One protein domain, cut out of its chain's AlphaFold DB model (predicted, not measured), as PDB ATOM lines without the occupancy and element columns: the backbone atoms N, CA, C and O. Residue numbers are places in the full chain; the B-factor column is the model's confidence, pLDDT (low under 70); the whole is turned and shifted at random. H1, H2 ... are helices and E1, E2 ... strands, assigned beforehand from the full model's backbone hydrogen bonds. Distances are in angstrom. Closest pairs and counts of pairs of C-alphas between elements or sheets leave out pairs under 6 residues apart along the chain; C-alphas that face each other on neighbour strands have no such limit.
ATOM      1  N   LEU A   8      13.236  34.468 -41.947       91.50
ATOM      2  CA  LEU A   8      13.207  35.915 -41.786       91.50
ATOM      3  C   LEU A   8      11.767  36.431 -41.856       91.50
ATOM      4  O   LEU A   8      11.089  36.291 -42.872       91.50
ATOM      5  N   HIS A   9      11.335  37.087 -40.787       92.62
ATOM      6  CA  HIS A   9      10.059  37.780 -40.679       92.62
ATOM      7  C   HIS A   9      10.298  39.278 -40.783       92.62
ATOM      8  O   HIS A   9      10.948  39.875 -39.928       92.62
ATOM      9  N   THR A  10       9.798  39.876 -41.859       92.00
ATOM     10  CA  THR A  10       9.925  41.316 -42.119       92.00
ATOM     11  C   THR A  10       8.875  42.140 -41.384       92.00
ATOM     12  O   THR A  10       9.146  43.284 -41.036       92.00
ATOM     13  N   ASP A  11       7.694  41.568 -41.139       93.50
ATOM     14  CA  ASP A  11       6.682  42.181 -40.277       93.50
ATOM     15  C   ASP A  11       7.105  42.126 -38.802       93.50
ATOM     16  O   ASP A  11       7.806  41.183 -38.408       93.50
ATOM     17  N   PRO A  12       6.623  43.058 -37.961       96.00
ATOM     18  CA  PRO A  12       6.899  43.030 -36.536       96.00
ATOM     19  C   PRO A  12       6.463  41.731 -35.863       96.00
ATOM     20  O   PRO A  12       5.358  41.222 -36.073       96.00
ATOM     21  N   VAL A  13       7.328  41.239 -34.982       97.19
ATOM     22  CA  VAL A  13       7.073  40.081 -34.131       97.19
ATOM     23  C   VAL A  13       7.067  40.533 -32.678       97.19
ATOM     24  O   VAL A  13       8.100  40.937 -32.145       97.19
ATOM     25  N   ALA A  14       5.909  40.466 -32.023       97.75
ATOM     26  CA  ALA A  14       5.793  40.701 -30.590       97.75
ATOM     27  C   ALA A  14       6.290  39.472 -29.817       97.75
ATOM     28  O   ALA A  14       5.844  38.351 -30.062       97.75
ATOM     29  N   VAL A  15       7.207  39.692 -28.880       96.75
ATOM     30  CA  VAL A  15       7.772  38.670 -27.997       96.75
ATOM     31  C   VAL A  15       7.094  38.778 -26.639       96.75
ATOM     32  O   VAL A  15       7.233  39.784 -25.935       96.75
ATOM     33  N   LEU A  16       6.343  37.736 -26.291       97.12
ATOM     34  CA  LEU A  16       5.646  37.589 -25.019       97.12
ATOM     35  C   LEU A  16       6.323  36.478 -24.212       97.12
ATOM     36  O   LEU A  16       6.634  35.430 -24.776       97.12
ATOM     37  N   ASP A  17       6.531  36.678 -22.914       94.81
ATOM     38  CA  ASP A  17       7.250  35.734 -22.052       94.81
ATOM     39  C   ASP A  17       6.527  35.529 -20.716       94.81
ATOM     40  O   ASP A  17       6.001  36.468 -20.116       94.81
ATOM     41  N   PHE A  18       6.455  34.287 -20.236       94.38
ATOM     42  CA  PHE A  18       5.811  33.986 -18.960       94.38
ATOM     43  C   PHE A  18       6.709  34.360 -17.782       94.38
ATOM     44  O   PHE A  18       7.806  33.825 -17.593       94.38
ATOM     45  N   ALA A  19       6.186  35.194 -16.885       91.19
ATOM     46  CA  ALA A  19       6.881  35.587 -15.674       91.19
ATOM     47  C   ALA A  19       7.060  34.392 -14.723       91.19
ATOM     48  O   ALA A  19       6.169  34.037 -13.956       91.19
ATOM     49  N   SER A  20       8.265  33.813 -14.701       90.62
ATOM     50  CA  SER A  20       8.614  32.661 -13.846       90.62
ATOM     51  C   SER A  20       7.780  31.405 -14.149       90.62
ATOM     52  O   SER A  20       7.265  30.766 -13.231       90.62
ATOM     53  N   LEU A  21       7.682  31.032 -15.435       91.94
ATOM     54  CA  LEU A  21       6.840  29.928 -15.915       91.94
ATOM     55  C   LEU A  21       6.923  28.653 -15.067       91.94
ATOM     56  O   LEU A  21       5.894  28.142 -14.630       91.94
ATOM     57  N   ALA A 194      -1.654  29.937 -24.776       94.50
ATOM     58  CA  ALA A 194      -1.516  31.368 -25.034       94.50
ATOM     59  C   ALA A 194      -1.490  31.682 -26.537       94.50
ATOM     60  O   ALA A 194      -2.249  32.531 -26.995       94.50
ATOM     61  N   ALA A 195      -0.688  30.941 -27.311       93.06
ATOM     62  CA  ALA A 195      -0.651  31.069 -28.767       93.06
ATOM     63  C   ALA A 195      -2.034  30.856 -29.408       93.06
ATOM     64  O   ALA A 195      -2.504  31.721 -30.141       93.06
ATOM     65  N   ARG A 196      -2.726  29.760 -29.057       92.00
ATOM     66  CA  ARG A 196      -4.070  29.458 -29.579       92.00
ATOM     67  C   ARG A 196      -5.102  30.529 -29.226       92.00
ATOM     68  O   ARG A 196      -5.960  30.827 -30.049       92.00
ATOM     69  N   LEU A 197      -5.047  31.080 -28.012       94.19
ATOM     70  CA  LEU A 197      -5.961  32.141 -27.577       94.19
ATOM     71  C   LEU A 197      -5.761  33.418 -28.401       94.19
ATOM     72  O   LEU A 197      -6.736  34.019 -28.841       94.19
ATOM     73  N   ILE A 198      -4.508  33.807 -28.648       94.12
ATOM     74  CA  ILE A 198      -4.182  34.982 -29.466       94.12
ATOM     75  C   ILE A 198      -4.591  34.757 -30.925       94.12
ATOM     76  O   ILE A 198      -5.225  35.620 -31.529       94.12
ATOM     77  N   GLU A 199      -4.284  33.585 -31.481       90.94
ATOM     78  CA  GLU A 199      -4.670  33.212 -32.846       90.94
ATOM     79  C   GLU A 199      -6.188  33.207 -33.036       90.94
ATOM     80  O   GLU A 199      -6.678  33.662 -34.067       90.94
ATOM     81  N   ALA A 200      -6.954  32.741 -32.045       89.94
ATOM     82  CA  ALA A 200      -8.414  32.756 -32.100       89.94
ATOM     83  C   ALA A 200      -8.970  34.185 -32.235       89.94
ATOM     84  O   ALA A 200      -9.830  34.429 -33.081       89.94
ATOM     85  N   GLU A 201      -8.428  35.144 -31.479       90.31
ATOM     86  CA  GLU A 201      -8.788  36.568 -31.577       90.31
ATOM     87  C   GLU A 201      -8.300  37.231 -32.887       90.31
ATOM     88  O   GLU A 201      -8.806  38.287 -33.279       90.31
ATOM     89  N   GLY A 202      -7.336  36.611 -33.579       81.25
ATOM     90  CA  GLY A 202      -6.799  37.039 -34.876       81.25
ATOM     91  C   GLY A 202      -7.463  36.424 -36.118       81.25
ATOM     92  O   GLY A 202      -7.078  36.775 -37.236       81.25
ATOM     93  N   MET A 203      -8.492  35.579 -35.930       66.25
ATOM     94  CA  MET A 203      -9.226  34.765 -36.929       66.25
ATOM     95  C   MET A 203      -8.608  33.411 -37.345       66.25
ATOM     96  O   MET A 203      -8.943  32.869 -38.399       66.25
ATOM     97  N   GLY A 204      -7.782  32.796 -36.500       59.88
ATOM     98  CA  GLY A 204      -7.344  31.401 -36.645       59.88
ATOM     99  C   GLY A 204      -6.304  31.150 -37.751       59.88
ATOM    100  O   GLY A 204      -5.541  32.032 -38.126       59.88
ATOM    101  N   HIS A 205      -6.251  29.912 -38.267       51.66
ATOM    102  CA  HIS A 205      -5.161  29.395 -39.122       51.66
ATOM    103  C   HIS A 205      -5.037  30.044 -40.515       51.66
ATOM    104  O   HIS A 205      -4.062  29.788 -41.219       51.66
ATOM    105  N   THR A 206      -6.001  30.871 -40.922       55.19
ATOM    106  CA  THR A 206      -5.918  31.705 -42.131       55.19
ATOM    107  C   THR A 206      -5.933  33.173 -41.715       55.19
ATOM    108  O   THR A 206      -7.003  33.786 -41.690       55.19
ATOM    109  N   PRO A 207      -4.768  33.735 -41.349       60.22
ATOM    110  CA  PRO A 207      -4.662  35.134 -40.972       60.22
ATOM    111  C   PRO A 207      -5.093  36.022 -42.145       60.22
ATOM    112  O   PRO A 207      -4.438  36.056 -43.184       60.22
ATOM    113  N   SER A 208      -6.204  36.743 -41.977       67.44
ATOM    114  CA  SER A 208      -6.611  37.821 -42.880       67.44
ATOM    115  C   SER A 208      -6.445  39.154 -42.165       67.44
ATOM    116  O   SER A 208      -7.041  39.391 -41.112       67.44
ATOM    117  N   THR A 209      -5.642  40.035 -42.753       75.25
ATOM    118  CA  THR A 209      -5.472  41.422 -42.300       75.25
ATOM    119  C   THR A 209      -6.693  42.290 -42.599       75.25
ATOM    120  O   THR A 209      -6.793  43.393 -42.078       75.25
ATOM    121  N   GLU A 210      -7.624  41.803 -43.422       78.25
ATOM    122  CA  GLU A 210      -8.808  42.543 -43.878       78.25
ATOM    123  C   GLU A 210     -10.031  42.331 -42.975       78.25
ATOM    124  O   GLU A 210     -11.101  42.885 -43.226       78.25
ATOM    125  N   SER A 211      -9.903  41.519 -41.923       76.75
ATOM    126  CA  SER A 211     -11.013  41.285 -41.005       76.75
ATOM    127  C   SER A 211     -11.400  42.546 -40.243       76.75
ATOM    128  O   SER A 211     -10.572  43.167 -39.581       76.75
ATOM    129  N   THR A 212     -12.691  42.865 -40.265       75.25
ATOM    130  CA  THR A 212     -13.280  43.964 -39.491       75.25
ATOM    131  C   THR A 212     -13.804  43.524 -38.126       75.25
ATOM    132  O   THR A 212     -14.144  44.372 -37.304       75.25
ATOM    133  N   THR A 213     -13.877  42.214 -37.867       81.38
ATOM    134  CA  THR A 213     -14.418  41.648 -36.620       81.38
ATOM    135  C   THR A 213     -13.346  41.091 -35.690       81.38
ATOM    136  O   THR A 213     -13.627  40.886 -34.512       81.38
ATOM    137  N   ALA A 214     -12.139  40.814 -36.193       85.88
ATOM    138  CA  ALA A 214     -11.047  40.307 -35.364       85.88
ATOM    139  C   ALA A 214     -10.486  41.410 -34.465       85.88
ATOM    140  O   ALA A 214     -10.328  42.551 -34.896       85.88
ATOM    141  N   ARG A 215     -10.100  41.046 -33.241       91.19
ATOM    142  CA  ARG A 215      -9.425  41.972 -32.326       91.19
ATOM    143  C   ARG A 215      -8.017  42.306 -32.818       91.19
ATOM    144  O   ARG A 215      -7.609  43.461 -32.744       91.19
ATOM    145  N   TRP A 216      -7.307  41.311 -33.358       93.19
ATOM    146  CA  TRP A 216      -5.965  41.469 -33.932       93.19
ATOM    147  C   TRP A 216      -5.869  40.816 -35.322       93.19
ATOM    148  O   TRP A 216      -5.281  39.745 -35.461       93.19
ATOM    149  N   PRO A 217      -6.447  41.431 -36.376       90.31
ATOM    150  CA  PRO A 217      -6.544  40.822 -37.705       90.31
ATOM    151  C   PRO A 217      -5.196  40.328 -38.237       90.31
ATOM    152  O   PRO A 217      -4.259  41.117 -38.374       90.31
ATOM    153  N   GLY A 218      -5.093  39.034 -38.537       88.56
ATOM    154  CA  GLY A 218      -3.892  38.427 -39.109       88.56
ATOM    155  C   GLY A 218      -2.781  38.075 -38.112       88.56
ATOM    156  O   GLY A 218      -1.751  37.536 -38.527       88.56
ATOM    157  N   ALA A 219      -2.970  38.349 -36.816       92.25
ATOM    158  CA  ALA A 219      -2.026  37.949 -35.779       92.25
ATOM    159  C   ALA A 219      -1.959  36.421 -35.658       92.25
ATOM    160  O   ALA A 219      -2.988  35.756 -35.547       92.25
ATOM    161  N   HIS A 220      -0.748  35.862 -35.668       91.50
ATOM    162  CA  HIS A 220      -0.538  34.422 -35.507       91.50
ATOM    163  C   HIS A 220       0.793  34.111 -34.826       91.50
ATOM    164  O   HIS A 220       1.760  34.869 -34.955       91.50
ATOM    165  N   ALA A 221       0.854  33.004 -34.085       92.50
ATOM    166  CA  ALA A 221       2.064  32.627 -33.378       92.50
ATOM    167  C   ALA A 221       3.043  31.934 -34.333       92.50
ATOM    168  O   ALA A 221       2.733  30.924 -34.961       92.50
ATOM    169  N   ILE A 222       4.261  32.463 -34.413       91.19
ATOM    170  CA  ILE A 222       5.355  31.872 -35.196       91.19
ATOM    171  C   ILE A 222       6.332  31.087 -34.326       91.19
ATOM    172  O   ILE A 222       7.195  30.401 -34.853       91.19
ATOM    173  N   TYR A 223       6.219  31.187 -33.001       89.25
ATOM    174  CA  TYR A 223       6.982  30.411 -32.026       89.25
ATOM    175  C   TYR A 223       6.174  30.328 -30.732       89.25
ATOM    176  O   TYR A 223       5.643  31.334 -30.273       89.25
ATOM    177  N   ALA A 224       6.077  29.147 -30.131       88.06
ATOM    178  CA  ALA A 224       5.437  28.964 -28.831       88.06
ATOM    179  C   ALA A 224       6.082  27.770 -28.129       88.06
ATOM    180  O   ALA A 224       5.695  26.617 -28.340       88.06
ATOM    181  N   ASN A 225       7.118  28.043 -27.344       78.88
ATOM    182  CA  ASN A 225       7.882  27.003 -26.675       78.88
ATOM    183  C   ASN A 225       8.467  27.504 -25.358       78.88
ATOM    184  O   ASN A 225       8.831  28.673 -25.253       78.88
ATOM    185  N   THR A 226       8.588  26.582 -24.401       74.62
ATOM    186  CA  THR A 226       9.022  26.842 -23.030       74.62
ATOM    187  C   THR A 226       8.190  27.961 -22.426       74.62
ATOM    188  O   THR A 226       7.022  27.735 -22.132       74.62
ATOM    189  N   ASP A 227       8.778  29.136 -22.277       81.81
ATOM    190  CA  ASP A 227       8.297  30.346 -21.629       81.81
ATOM    191  C   ASP A 227       7.865  31.441 -22.600       81.81
ATOM    192  O   ASP A 227       7.080  32.297 -22.196       81.81
ATOM    193  N   SER A 228       8.259  31.372 -23.873       89.25
ATOM    194  CA  SER A 228       8.047  32.477 -24.805       89.25
ATOM    195  C   SER A 228       7.090  32.135 -25.951       89.25
ATOM    196  O   SER A 228       7.122  31.047 -26.538       89.25
ATOM    197  N   VAL A 229       6.261  33.114 -26.308       93.81
ATOM    198  CA  VAL A 229       5.325  33.093 -27.437       93.81
ATOM    199  C   VAL A 229       5.631  34.284 -28.338       93.81
ATOM    200  O   VAL A 229       5.622  35.428 -27.891       93.81
ATOM    201  N   PHE A 230       5.931  34.019 -29.607       95.75
ATOM    202  CA  PHE A 230       6.236  35.046 -30.596       95.75
ATOM    203  C   PHE A 230       5.051  35.160 -31.534       95.75
ATOM    204  O   PHE A 230       4.684  34.185 -32.194       95.75
ATOM    205  N   VAL A 231       4.482  36.354 -31.608       95.56
ATOM    206  CA  VAL A 231       3.291  36.643 -32.401       95.56
ATOM    207  C   VAL A 231       3.682  37.572 -33.535       95.56
ATOM    208  O   VAL A 231       4.116  38.698 -33.301       95.56
ATOM    209  N   LYS A 232       3.532  37.104 -34.773       95.06
ATOM    210  CA  LYS A 232       3.721  37.934 -35.960       95.06
ATOM    211  C   LYS A 232       2.494  38.817 -36.159       95.06
ATOM    212  O   LYS A 232       1.366  38.328 -36.073       95.06
ATOM    213  N   LEU A 233       2.722  40.096 -36.455       94.81
ATOM    214  CA  LEU A 233       1.688  41.118 -36.628       94.81
ATOM    215  C   LEU A 233       1.804  41.756 -38.023       94.81
ATOM    216  O   LEU A 233       2.394  42.830 -38.162       94.81
ATOM    217  N   PRO A 234       1.258  41.110 -39.072       92.44
ATOM    218  CA  PRO A 234       1.400  41.587 -40.444       92.44
ATOM    219  C   PRO A 234       0.854  43.002 -40.638       92.44
ATOM    220  O   PRO A 234      -0.238  43.322 -40.159       92.44
ATOM    221  N   GLY A 235       1.607  43.847 -41.342       90.62
ATOM    222  CA  GLY A 235       1.189  45.215 -41.674       90.62
ATOM    223  C   GLY A 235       1.154  46.205 -40.502       90.62
ATOM    224  O   GLY A 235       0.645  47.312 -40.670       90.62
ATOM    225  N   ARG A 236       1.672  45.838 -39.320       93.75
ATOM    226  CA  ARG A 236       1.818  46.765 -38.183       93.75
ATOM    227  C   ARG A 236       3.140  47.515 -38.265       93.75
ATOM    228  O   ARG A 236       4.123  47.021 -38.811       93.75
ATOM    229  N   THR A 237       3.185  48.688 -37.644       95.25
ATOM    230  CA  THR A 237       4.447  49.335 -37.260       95.25
ATOM    231  C   THR A 237       4.961  48.771 -35.933       95.25
ATOM    232  O   THR A 237       4.202  48.170 -35.170       95.25
ATOM    233  N   ALA A 238       6.237  49.005 -35.603       94.38
ATOM    234  CA  ALA A 238       6.794  48.607 -34.306       94.38
ATOM    235  C   ALA A 238       6.000  49.204 -33.124       94.38
ATOM    236  O   ALA A 238       5.649  48.481 -32.195       94.38
ATOM    237  N   ALA A 239       5.624  50.486 -33.193       95.75
ATOM    238  CA  ALA A 239       4.798  51.148 -32.178       95.75
ATOM    239  C   ALA A 239       3.418  50.493 -31.994       95.75
ATOM    240  O   ALA A 239       2.982  50.251 -30.865       95.75
ATOM    241  N   GLN A 240       2.736  50.155 -33.093       96.50
ATOM    242  CA  GLN A 240       1.460  49.434 -33.034       96.50
ATOM    243  C   GLN A 240       1.643  48.040 -32.425       96.50
ATOM    244  O   GLN A 240       0.889  47.657 -31.532       96.50
ATOM    245  N   ALA A 241       2.684  47.321 -32.849       97.31
ATOM    246  CA  ALA A 241       3.008  45.991 -32.356       97.31
ATOM    247  C   ALA A 241       3.326  45.967 -30.852       97.31
ATOM    248  O   ALA A 241       2.894  45.051 -30.156       97.31
ATOM    249  N   VAL A 242       4.013  46.984 -30.319       97.81
ATOM    250  CA  VAL A 242       4.262  47.117 -28.873       97.81
ATOM    251  C   VAL A 242       2.945  47.282 -28.112       97.81
ATOM    252  O   VAL A 242       2.722  46.624 -27.093       97.81
ATOM    253  N   LYS A 243       2.046  48.142 -28.606       97.62
ATOM    254  CA  LYS A 243       0.734  48.363 -27.986       97.62
ATOM    255  C   LYS A 243      -0.121  47.093 -28.011       97.62
ATOM    256  O   LYS A 243      -0.646  46.703 -26.969       97.62
ATOM    257  N   GLU A 244      -0.240  46.448 -29.170       97.38
ATOM    258  CA  GLU A 244      -1.000  45.202 -29.330       97.38
ATOM    259  C   GLU A 244      -0.390  44.066 -28.496       97.38
ATOM    260  O   GLU A 244      -1.118  43.367 -27.797       97.38
ATOM    261  N   GLY A 245       0.940  43.933 -28.458       97.81
ATOM    262  CA  GLY A 245       1.631  42.927 -27.650       97.81
ATOM    263  C   GLY A 245       1.335  43.046 -26.151       97.81
ATOM    264  O   GLY A 245       1.094  42.037 -25.487       97.81
ATOM    265  N   ARG A 246       1.259  44.270 -25.610       98.00
ATOM    266  CA  ARG A 246       0.834  44.499 -24.215       98.00
ATOM    267  C   ARG A 246      -0.621  44.089 -23.981       98.00
ATOM    268  O   ARG A 246      -0.912  43.446 -22.977       98.00
ATOM    269  N   GLN A 247      -1.517  44.410 -24.915       97.75
ATOM    270  CA  GLN A 247      -2.925  44.002 -24.838       97.75
ATOM    271  C   GLN A 247      -3.085  42.478 -24.902       97.75
ATOM    272  O   GLN A 247      -3.902  41.917 -24.177       97.75
ATOM    273  N   MET A 248      -2.297  41.798 -25.739       97.62
ATOM    274  CA  MET A 248      -2.277  40.336 -25.836       97.62
ATOM    275  C   MET A 248      -1.800  39.693 -24.531       97.62
ATOM    276  O   MET A 248      -2.424  38.750 -24.048       97.62
ATOM    277  N   ALA A 249      -0.727  40.222 -23.936       97.62
ATOM    278  CA  ALA A 249      -0.199  39.753 -22.657       97.62
ATOM    279  C   ALA A 249      -1.243  39.851 -21.529       97.62
ATOM    280  O   ALA A 249      -1.464  38.887 -20.790       97.62
ATOM    281  N   GLU A 250      -1.937  40.989 -21.437       97.62
ATOM    282  CA  GLU A 250      -3.018  41.208 -20.474       97.62
ATOM    283  C   GLU A 250      -4.219  40.288 -20.735       97.62
ATOM    284  O   GLU A 250      -4.713  39.634 -19.813       97.62
ATOM    285  N   PHE A 251      -4.653  40.178 -21.994       97.12
ATOM    286  CA  PHE A 251      -5.754  39.305 -22.398       97.12
ATOM    287  C   PHE A 251      -5.499  37.850 -22.006       97.12
ATOM    288  O   PHE A 251      -6.339  37.241 -21.351       97.12
ATOM    289  N   VAL A 252      -4.328  37.300 -22.345       96.94
ATOM    290  CA  VAL A 252      -3.986  35.916 -21.993       96.94
ATOM    291  C   VAL A 252      -3.904  35.745 -20.478       96.94
ATOM    292  O   VAL A 252      -4.455  34.784 -19.948       96.94
ATOM    293  N   SER A 253      -3.266  36.678 -19.765       96.75
ATOM    294  CA  SER A 253      -3.097  36.592 -18.305       96.75
ATOM    295  C   SER A 253      -4.418  36.630 -17.530       96.75
ATOM    296  O   SER A 253      -4.500  36.101 -16.425       96.75
ATOM    297  N   THR A 254      -5.449  37.259 -18.095       96.31
ATOM    298  CA  THR A 254      -6.780  37.394 -17.482       96.31
ATOM    299  C   THR A 254      -7.797  36.385 -18.021       96.31
ATOM    300  O   THR A 254      -8.924  36.320 -17.525       96.31
ATOM    301  N   HIS A 255      -7.419  35.574 -19.013       96.38
ATOM    302  CA  HIS A 255      -8.323  34.633 -19.660       96.38
ATOM    303  C   HIS A 255      -8.696  33.467 -18.732       96.38
ATOM    304  O   HIS A 255      -7.833  32.847 -18.119       96.38
ATOM    305  N   ALA A 256      -9.976  33.081 -18.704       93.56
ATOM    306  CA  ALA A 256     -10.491  32.042 -17.800       93.56
ATOM    307  C   ALA A 256      -9.863  30.643 -17.996       93.56
ATOM    308  O   ALA A 256      -9.904  29.814 -17.094       93.56
ATOM    309  N   GLN A 257      -9.291  30.371 -19.173       89.44
ATOM    310  CA  GLN A 257      -8.587  29.109 -19.461       89.44
ATOM    311  C   GLN A 257      -7.146  29.076 -18.925       89.44
ATOM    312  O   GLN A 257      -6.518  28.019 -18.942       89.44
ATOM    313  N   MET A 258      -6.606  30.213 -18.483       92.94
ATOM    314  CA  MET A 258      -5.242  30.316 -17.976       92.94
ATOM    315  C   MET A 258      -5.248  30.295 -16.441       92.94
ATOM    316  O   MET A 258      -6.012  31.036 -15.822       92.94
ATOM    317  N   PRO A 259      -4.406  29.475 -15.788       92.19
ATOM    318  CA  PRO A 259      -4.330  29.479 -14.332       92.19
ATOM    319  C   PRO A 259      -3.847  30.825 -13.785       92.19
ATOM    320  O   PRO A 259      -2.841  31.357 -14.247       92.19
ATOM    321  N   HIS A 260      -4.476  31.311 -12.713       90.19
ATOM    322  CA  HIS A 260      -4.163  32.608 -12.090       90.19
ATOM    323  C   HIS A 260      -2.705  32.784 -11.630       90.19
ATOM    324  O   HIS A 260      -2.247  33.906 -11.438       90.19
ATOM    325  N   ALA A 261      -1.969  31.691 -11.408       89.94
ATOM    326  CA  ALA A 261      -0.559  31.753 -11.022       89.94
ATOM    327  C   ALA A 261       0.384  32.078 -12.197       89.94
ATOM    328  O   ALA A 261       1.569  32.339 -11.969       89.94
ATOM    329  N   LEU A 262      -0.107  32.031 -13.438       93.19
ATOM    330  CA  LEU A 262       0.646  32.342 -14.648       93.19
ATOM    331  C   LEU A 262       0.347  33.773 -15.086       93.19
ATOM    332  O   LEU A 262      -0.800  34.205 -15.130       93.19
ATOM    333  N   THR A 263       1.398  34.500 -15.440       94.75
ATOM    334  CA  THR A 263       1.292  35.849 -15.996       94.75
ATOM    335  C   THR A 263       2.175  35.903 -17.227       94.75
ATOM    336  O   THR A 263       3.362  35.589 -17.145       94.75
ATOM    337  N   LEU A 264       1.577  36.244 -18.362       96.06
ATOM    338  CA  LEU A 264       2.284  36.515 -19.603       96.06
ATOM    339  C   LEU A 264       2.630  38.004 -19.631       96.06
ATOM    340  O   LEU A 264       1.767  38.846 -19.391       96.06
ATOM    341  N   GLU A 265       3.886  38.331 -19.905       96.12
ATOM    342  CA  GLU A 265       4.384  39.701 -19.979       96.12
ATOM    343  C   GLU A 265       4.838  40.011 -21.408       96.12
ATOM    344  O   GLU A 265       5.404  39.167 -22.102       96.12
ATOM    345  N   PHE A 266       4.592  41.238 -21.857       97.44
ATOM    346  CA  PHE A 266       5.212  41.751 -23.072       97.44
ATOM    347  C   PHE A 266       6.670  42.107 -22.778       97.44
ATOM    348  O   PHE A 266       6.933  42.876 -21.852       97.44
ATOM    349  N   GLU A 267       7.603  41.589 -23.576       95.62
ATOM    350  CA  GLU A 267       9.026  41.886 -23.414       95.62
ATOM    351  C   GLU A 267       9.501  42.928 -24.434       95.62
ATOM    352  O   GLU A 267      10.068  43.955 -24.060       95.62
ATOM    353  N   ARG A 268       9.279  42.660 -25.727       96.50
ATOM    354  CA  ARG A 268       9.798  43.468 -26.842       96.50
ATOM    355  C   ARG A 268       9.077  43.169 -28.155       96.50
ATOM    356  O   ARG A 268       8.373  42.170 -28.280       96.50
ATOM    357  N   VAL A 269       9.329  43.995 -29.163       97.69
ATOM    358  CA  VAL A 269       9.073  43.708 -30.579       97.69
ATOM    359  C   VAL A 269      10.404  43.519 -31.305       97.69
ATOM    360  O   VAL A 269      11.353  44.265 -31.069       97.69
ATOM    361  N   LEU A 270      10.466  42.529 -32.196       96.69
ATOM    362  CA  LEU A 270      11.563  42.315 -33.140       96.69
ATOM    363  C   LEU A 270      11.078  42.630 -34.560       96.69
ATOM    364  O   LEU A 270      10.118  42.012 -35.023       96.69
ATOM    365  N   SER A 271      11.703  43.593 -35.245       93.88
ATOM    366  CA  SER A 271      11.278  44.022 -36.589       93.88
ATOM    367  C   SER A 271      12.438  44.595 -37.425       93.88
ATOM    368  O   SER A 271      12.748  45.774 -37.272       93.88
ATOM    369  N   PRO A 272      13.062  43.825 -38.337       93.19
ATOM    370  CA  PRO A 272      12.752  42.436 -38.681       93.19
ATOM    371  C   PRO A 272      13.189  41.440 -37.592       93.19
ATOM    372  O   PRO A 272      13.969  41.769 -36.695       93.19
ATOM    373  N   CYS A 273      12.697  40.203 -37.698       94.69
ATOM    374  CA  CYS A 273      12.996  39.084 -36.804       94.69
ATOM    375  C   CYS A 273      13.468  37.856 -37.596       94.69
ATOM    376  O   CYS A 273      12.728  37.303 -38.403       94.69
ATOM    377  N   LEU A 274      14.679  37.375 -37.327       94.06
ATOM    378  CA  LEU A 274      15.192  36.085 -37.781       94.06
ATOM    379  C   LEU A 274      14.969  35.034 -36.696       94.06
ATOM    380  O   LEU A 274      15.505  35.167 -35.596       94.06
ATOM    381  N   LEU A 275      14.233  33.978 -37.025       92.44
ATOM    382  CA  LEU A 275      14.012  32.824 -36.157       92.44
ATOM    383  C   LEU A 275      14.710  31.593 -36.756       92.44
ATOM    384  O   LEU A 275      14.364  31.168 -37.854       92.44
ATOM    385  N   ASP A 276      15.678  31.030 -36.037       89.19
ATOM    386  CA  ASP A 276      16.537  29.909 -36.462       89.19
ATOM    387  C   ASP A 276      16.384  28.721 -35.494       89.19
ATOM    388  O   ASP A 276      17.333  28.234 -34.876       89.19
ATOM    389  N   GLY A 277      15.134  28.312 -35.291       84.00
ATOM    390  CA  GLY A 277      14.762  27.211 -34.411       84.00
ATOM    391  C   GLY A 277      14.636  27.593 -32.931       84.00
ATOM    392  O   GLY A 277      14.386  28.738 -32.546       84.00
ATOM    393  N   HIS A 278      14.746  26.591 -32.058       79.25
ATOM    394  CA  HIS A 278      14.485  26.756 -30.627       79.25
ATOM    395  C   HIS A 278      15.552  27.590 -29.916       79.25
ATOM    396  O   HIS A 278      16.737  27.265 -29.960       79.25
ATOM    397  N   ASN A 279      15.118  28.624 -29.181       80.94
ATOM    398  CA  ASN A 279      15.994  29.537 -28.429       80.94
ATOM    399  C   ASN A 279      17.105  30.200 -29.266       80.94
ATOM    400  O   ASN A 279      18.119  30.628 -28.710       80.94
ATOM    401  N   ARG A 280      16.904  30.293 -30.582       89.38
ATOM    402  CA  ARG A 280      17.860  30.815 -31.557       89.38
ATOM    403  C   ARG A 280      17.168  31.846 -32.436       89.38
ATOM    404  O   ARG A 280      16.381  31.496 -33.309       89.38
ATOM    405  N   TYR A 281      17.408  33.123 -32.170       92.62
ATOM    406  CA  TYR A 281      16.781  34.212 -32.918       92.62
ATOM    407  C   TYR A 281      17.573  35.510 -32.798       92.62
ATOM    408  O   TYR A 281      18.347  35.700 -31.858       92.62
ATOM    409  N   ALA A 282      17.359  36.417 -33.745       95.00
ATOM    410  CA  ALA A 282      17.872  37.778 -33.706       95.00
ATOM    411  C   ALA A 282      16.901  38.758 -34.358       95.00
ATOM    412  O   ALA A 282      16.071  38.370 -35.171       95.00
ATOM    413  N   GLY A 283      17.017  40.038 -34.032       94.62
ATOM    414  CA  GLY A 283      16.219  41.071 -34.677       94.62
ATOM    415  C   GLY A 283      16.541  42.466 -34.175       94.62
ATOM    416  O   GLY A 283      17.279  42.635 -33.199       94.62
ATOM    417  N   ALA A 284      15.980  43.457 -34.854       94.62
ATOM    418  CA  ALA A 284      15.997  44.835 -34.384       94.62
ATOM    419  C   ALA A 284      14.964  44.989 -33.261       94.62
ATOM    420  O   ALA A 284      13.778  44.739 -33.468       94.62
ATOM    421  N   GLU A 285      15.427  45.341 -32.068       95.69
ATOM    422  CA  GLU A 285      14.642  45.407 -30.840       95.69
ATOM    423  C   GLU A 285      13.992  46.774 -30.646       95.69
ATOM    424  O   GLU A 285      14.667  47.806 -30.671       95.69
ATOM    425  N   PHE A 286      12.694  46.726 -30.354       95.62
ATOM    426  CA  PHE A 286      11.866  47.850 -29.939       95.62
ATOM    427  C   PHE A 286      11.141  47.491 -28.634       95.62
ATOM    428  O   PHE A 286      10.456  46.470 -28.551       95.62
ATOM    429  N   VAL A 287      11.276  48.319 -27.602       93.88
ATOM    430  CA  VAL A 287      10.654  48.149 -26.275       93.88
ATOM    431  C   VAL A 287       9.502  49.143 -26.086       93.88
ATOM    432  O   VAL A 287       8.440  48.792 -25.559       93.88
ATOM    433  N   THR A 288       9.692  50.385 -26.528       91.69
ATOM    434  CA  THR A 288       8.667  51.434 -26.576       91.69
ATOM    435  C   THR A 288       7.979  51.482 -27.935       91.69
ATOM    436  O   THR A 288       6.795  51.803 -27.987       91.69
ATOM    437  N   GLY A 289       8.683  51.100 -29.007       89.81
ATOM    438  CA  GLY A 289       8.185  51.135 -30.383       89.81
ATOM    439  C   GLY A 289       8.509  52.434 -31.120       89.81
ATOM    440  O   GLY A 289       8.212  52.542 -32.308       89.81
ATOM    441  N   GLU A 290       9.117  53.393 -30.425       88.75
ATOM    442  CA  GLU A 290       9.482  54.724 -30.925       88.75
ATOM    443  C   GLU A 290      11.000  54.949 -30.885       88.75
ATOM    444  O   GLU A 290      11.478  56.072 -31.034       88.75
ATOM    445  N   GLU A 291      11.783  53.891 -30.657       86.25
ATOM    446  CA  GLU A 291      13.234  53.989 -30.643       86.25
ATOM    447  C   GLU A 291      13.760  54.516 -31.992       86.25
ATOM    448  O   GLU A 291      13.562  53.865 -33.019       86.25
ATOM    449  N   PRO A 292      14.491  55.649 -32.015       83.38
ATOM    450  CA  PRO A 292      15.018  56.210 -33.260       83.38
ATOM    451  C   PRO A 292      16.116  55.330 -33.868       83.38
ATOM    452  O   PRO A 292      16.357  55.368 -35.070       83.38
TER     453      PRO A 292
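Overview. This is residues 8 to 21 and 194 to 292 of the 372 residues of the protein "DNA-directed DNA polymerase" of Haptolina brevifila (UniProt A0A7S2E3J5). A strongly twisted five-stranded sheet has two helices over one face, in two layers: long H2 slants over E1 and E4, and short H1 runs along E3. The printed part has 113 residues, with named elements in the order E1, H1, E2, E3, H2, E4, E5; the sheet's order is E2, E3, E1, E4, E5, all antiparallel. The class is mixed, helices and strands; the whole is compact, with a radius of gyration of the C-alphas of 13.1 A and spans of 36 by 34 by 26 A.

Arrangement. Inner strands E1, residues 13 to 18, and E3, residues 228 to 232, are neighbours, with N 14 and O 231 2.8 A apart. E3 forms a hairpin with edge strand E2, residues 220 to 225 (N 222 and O 230, 2.8 A). E1 also neighbours E4, residues 264 to 275 (N 15 and O 268, 2.8 A). E4 bends by 108 degrees at residue 272 and forms a hairpin with edge strand E5, residues 281 to 286 (N 269 and O 286, 2.8 A). H2, residues 238 to 254, is on the sheet at a height of 8.3 A, only just slantwise at 32 degrees to E4 on the local plane; their closest C-alphas, of Ala 249 and Leu 264, are 5.1 A apart. E3, H2 and E4 form a split strand-helix-strand unit, two strands running the same way with E1 between them, its crossover right-handed. H1, residues 194 to 201, is on the sheet at a height of 8.0 A and touches H2, whose residues 248 to 252 alone take part, only just about perpendicular at 72 degrees; the closest C-alphas, of Ala 194 and Val 252, are 6.0 A apart. In H1 and H2 every O i to N i+4 pair is within hydrogen-bond range.

Along the chain. E1 begins at C-alpha 13 (7.073, 40.081, -34.131) and E5 ends at C-alpha 286 (11.866, 47.850, -29.939). H2 is 24.4 A long, E4 20.6 A and E1 16.4 A.

Size, cuts and confidence. Residues 22 to 193 are not printed; C-alphas 21 and 194 are 12.5 A apart across the cut. The link from H1 to E2 is long, 18 residues, and its residues 203 to 208 have pLDDT under 70.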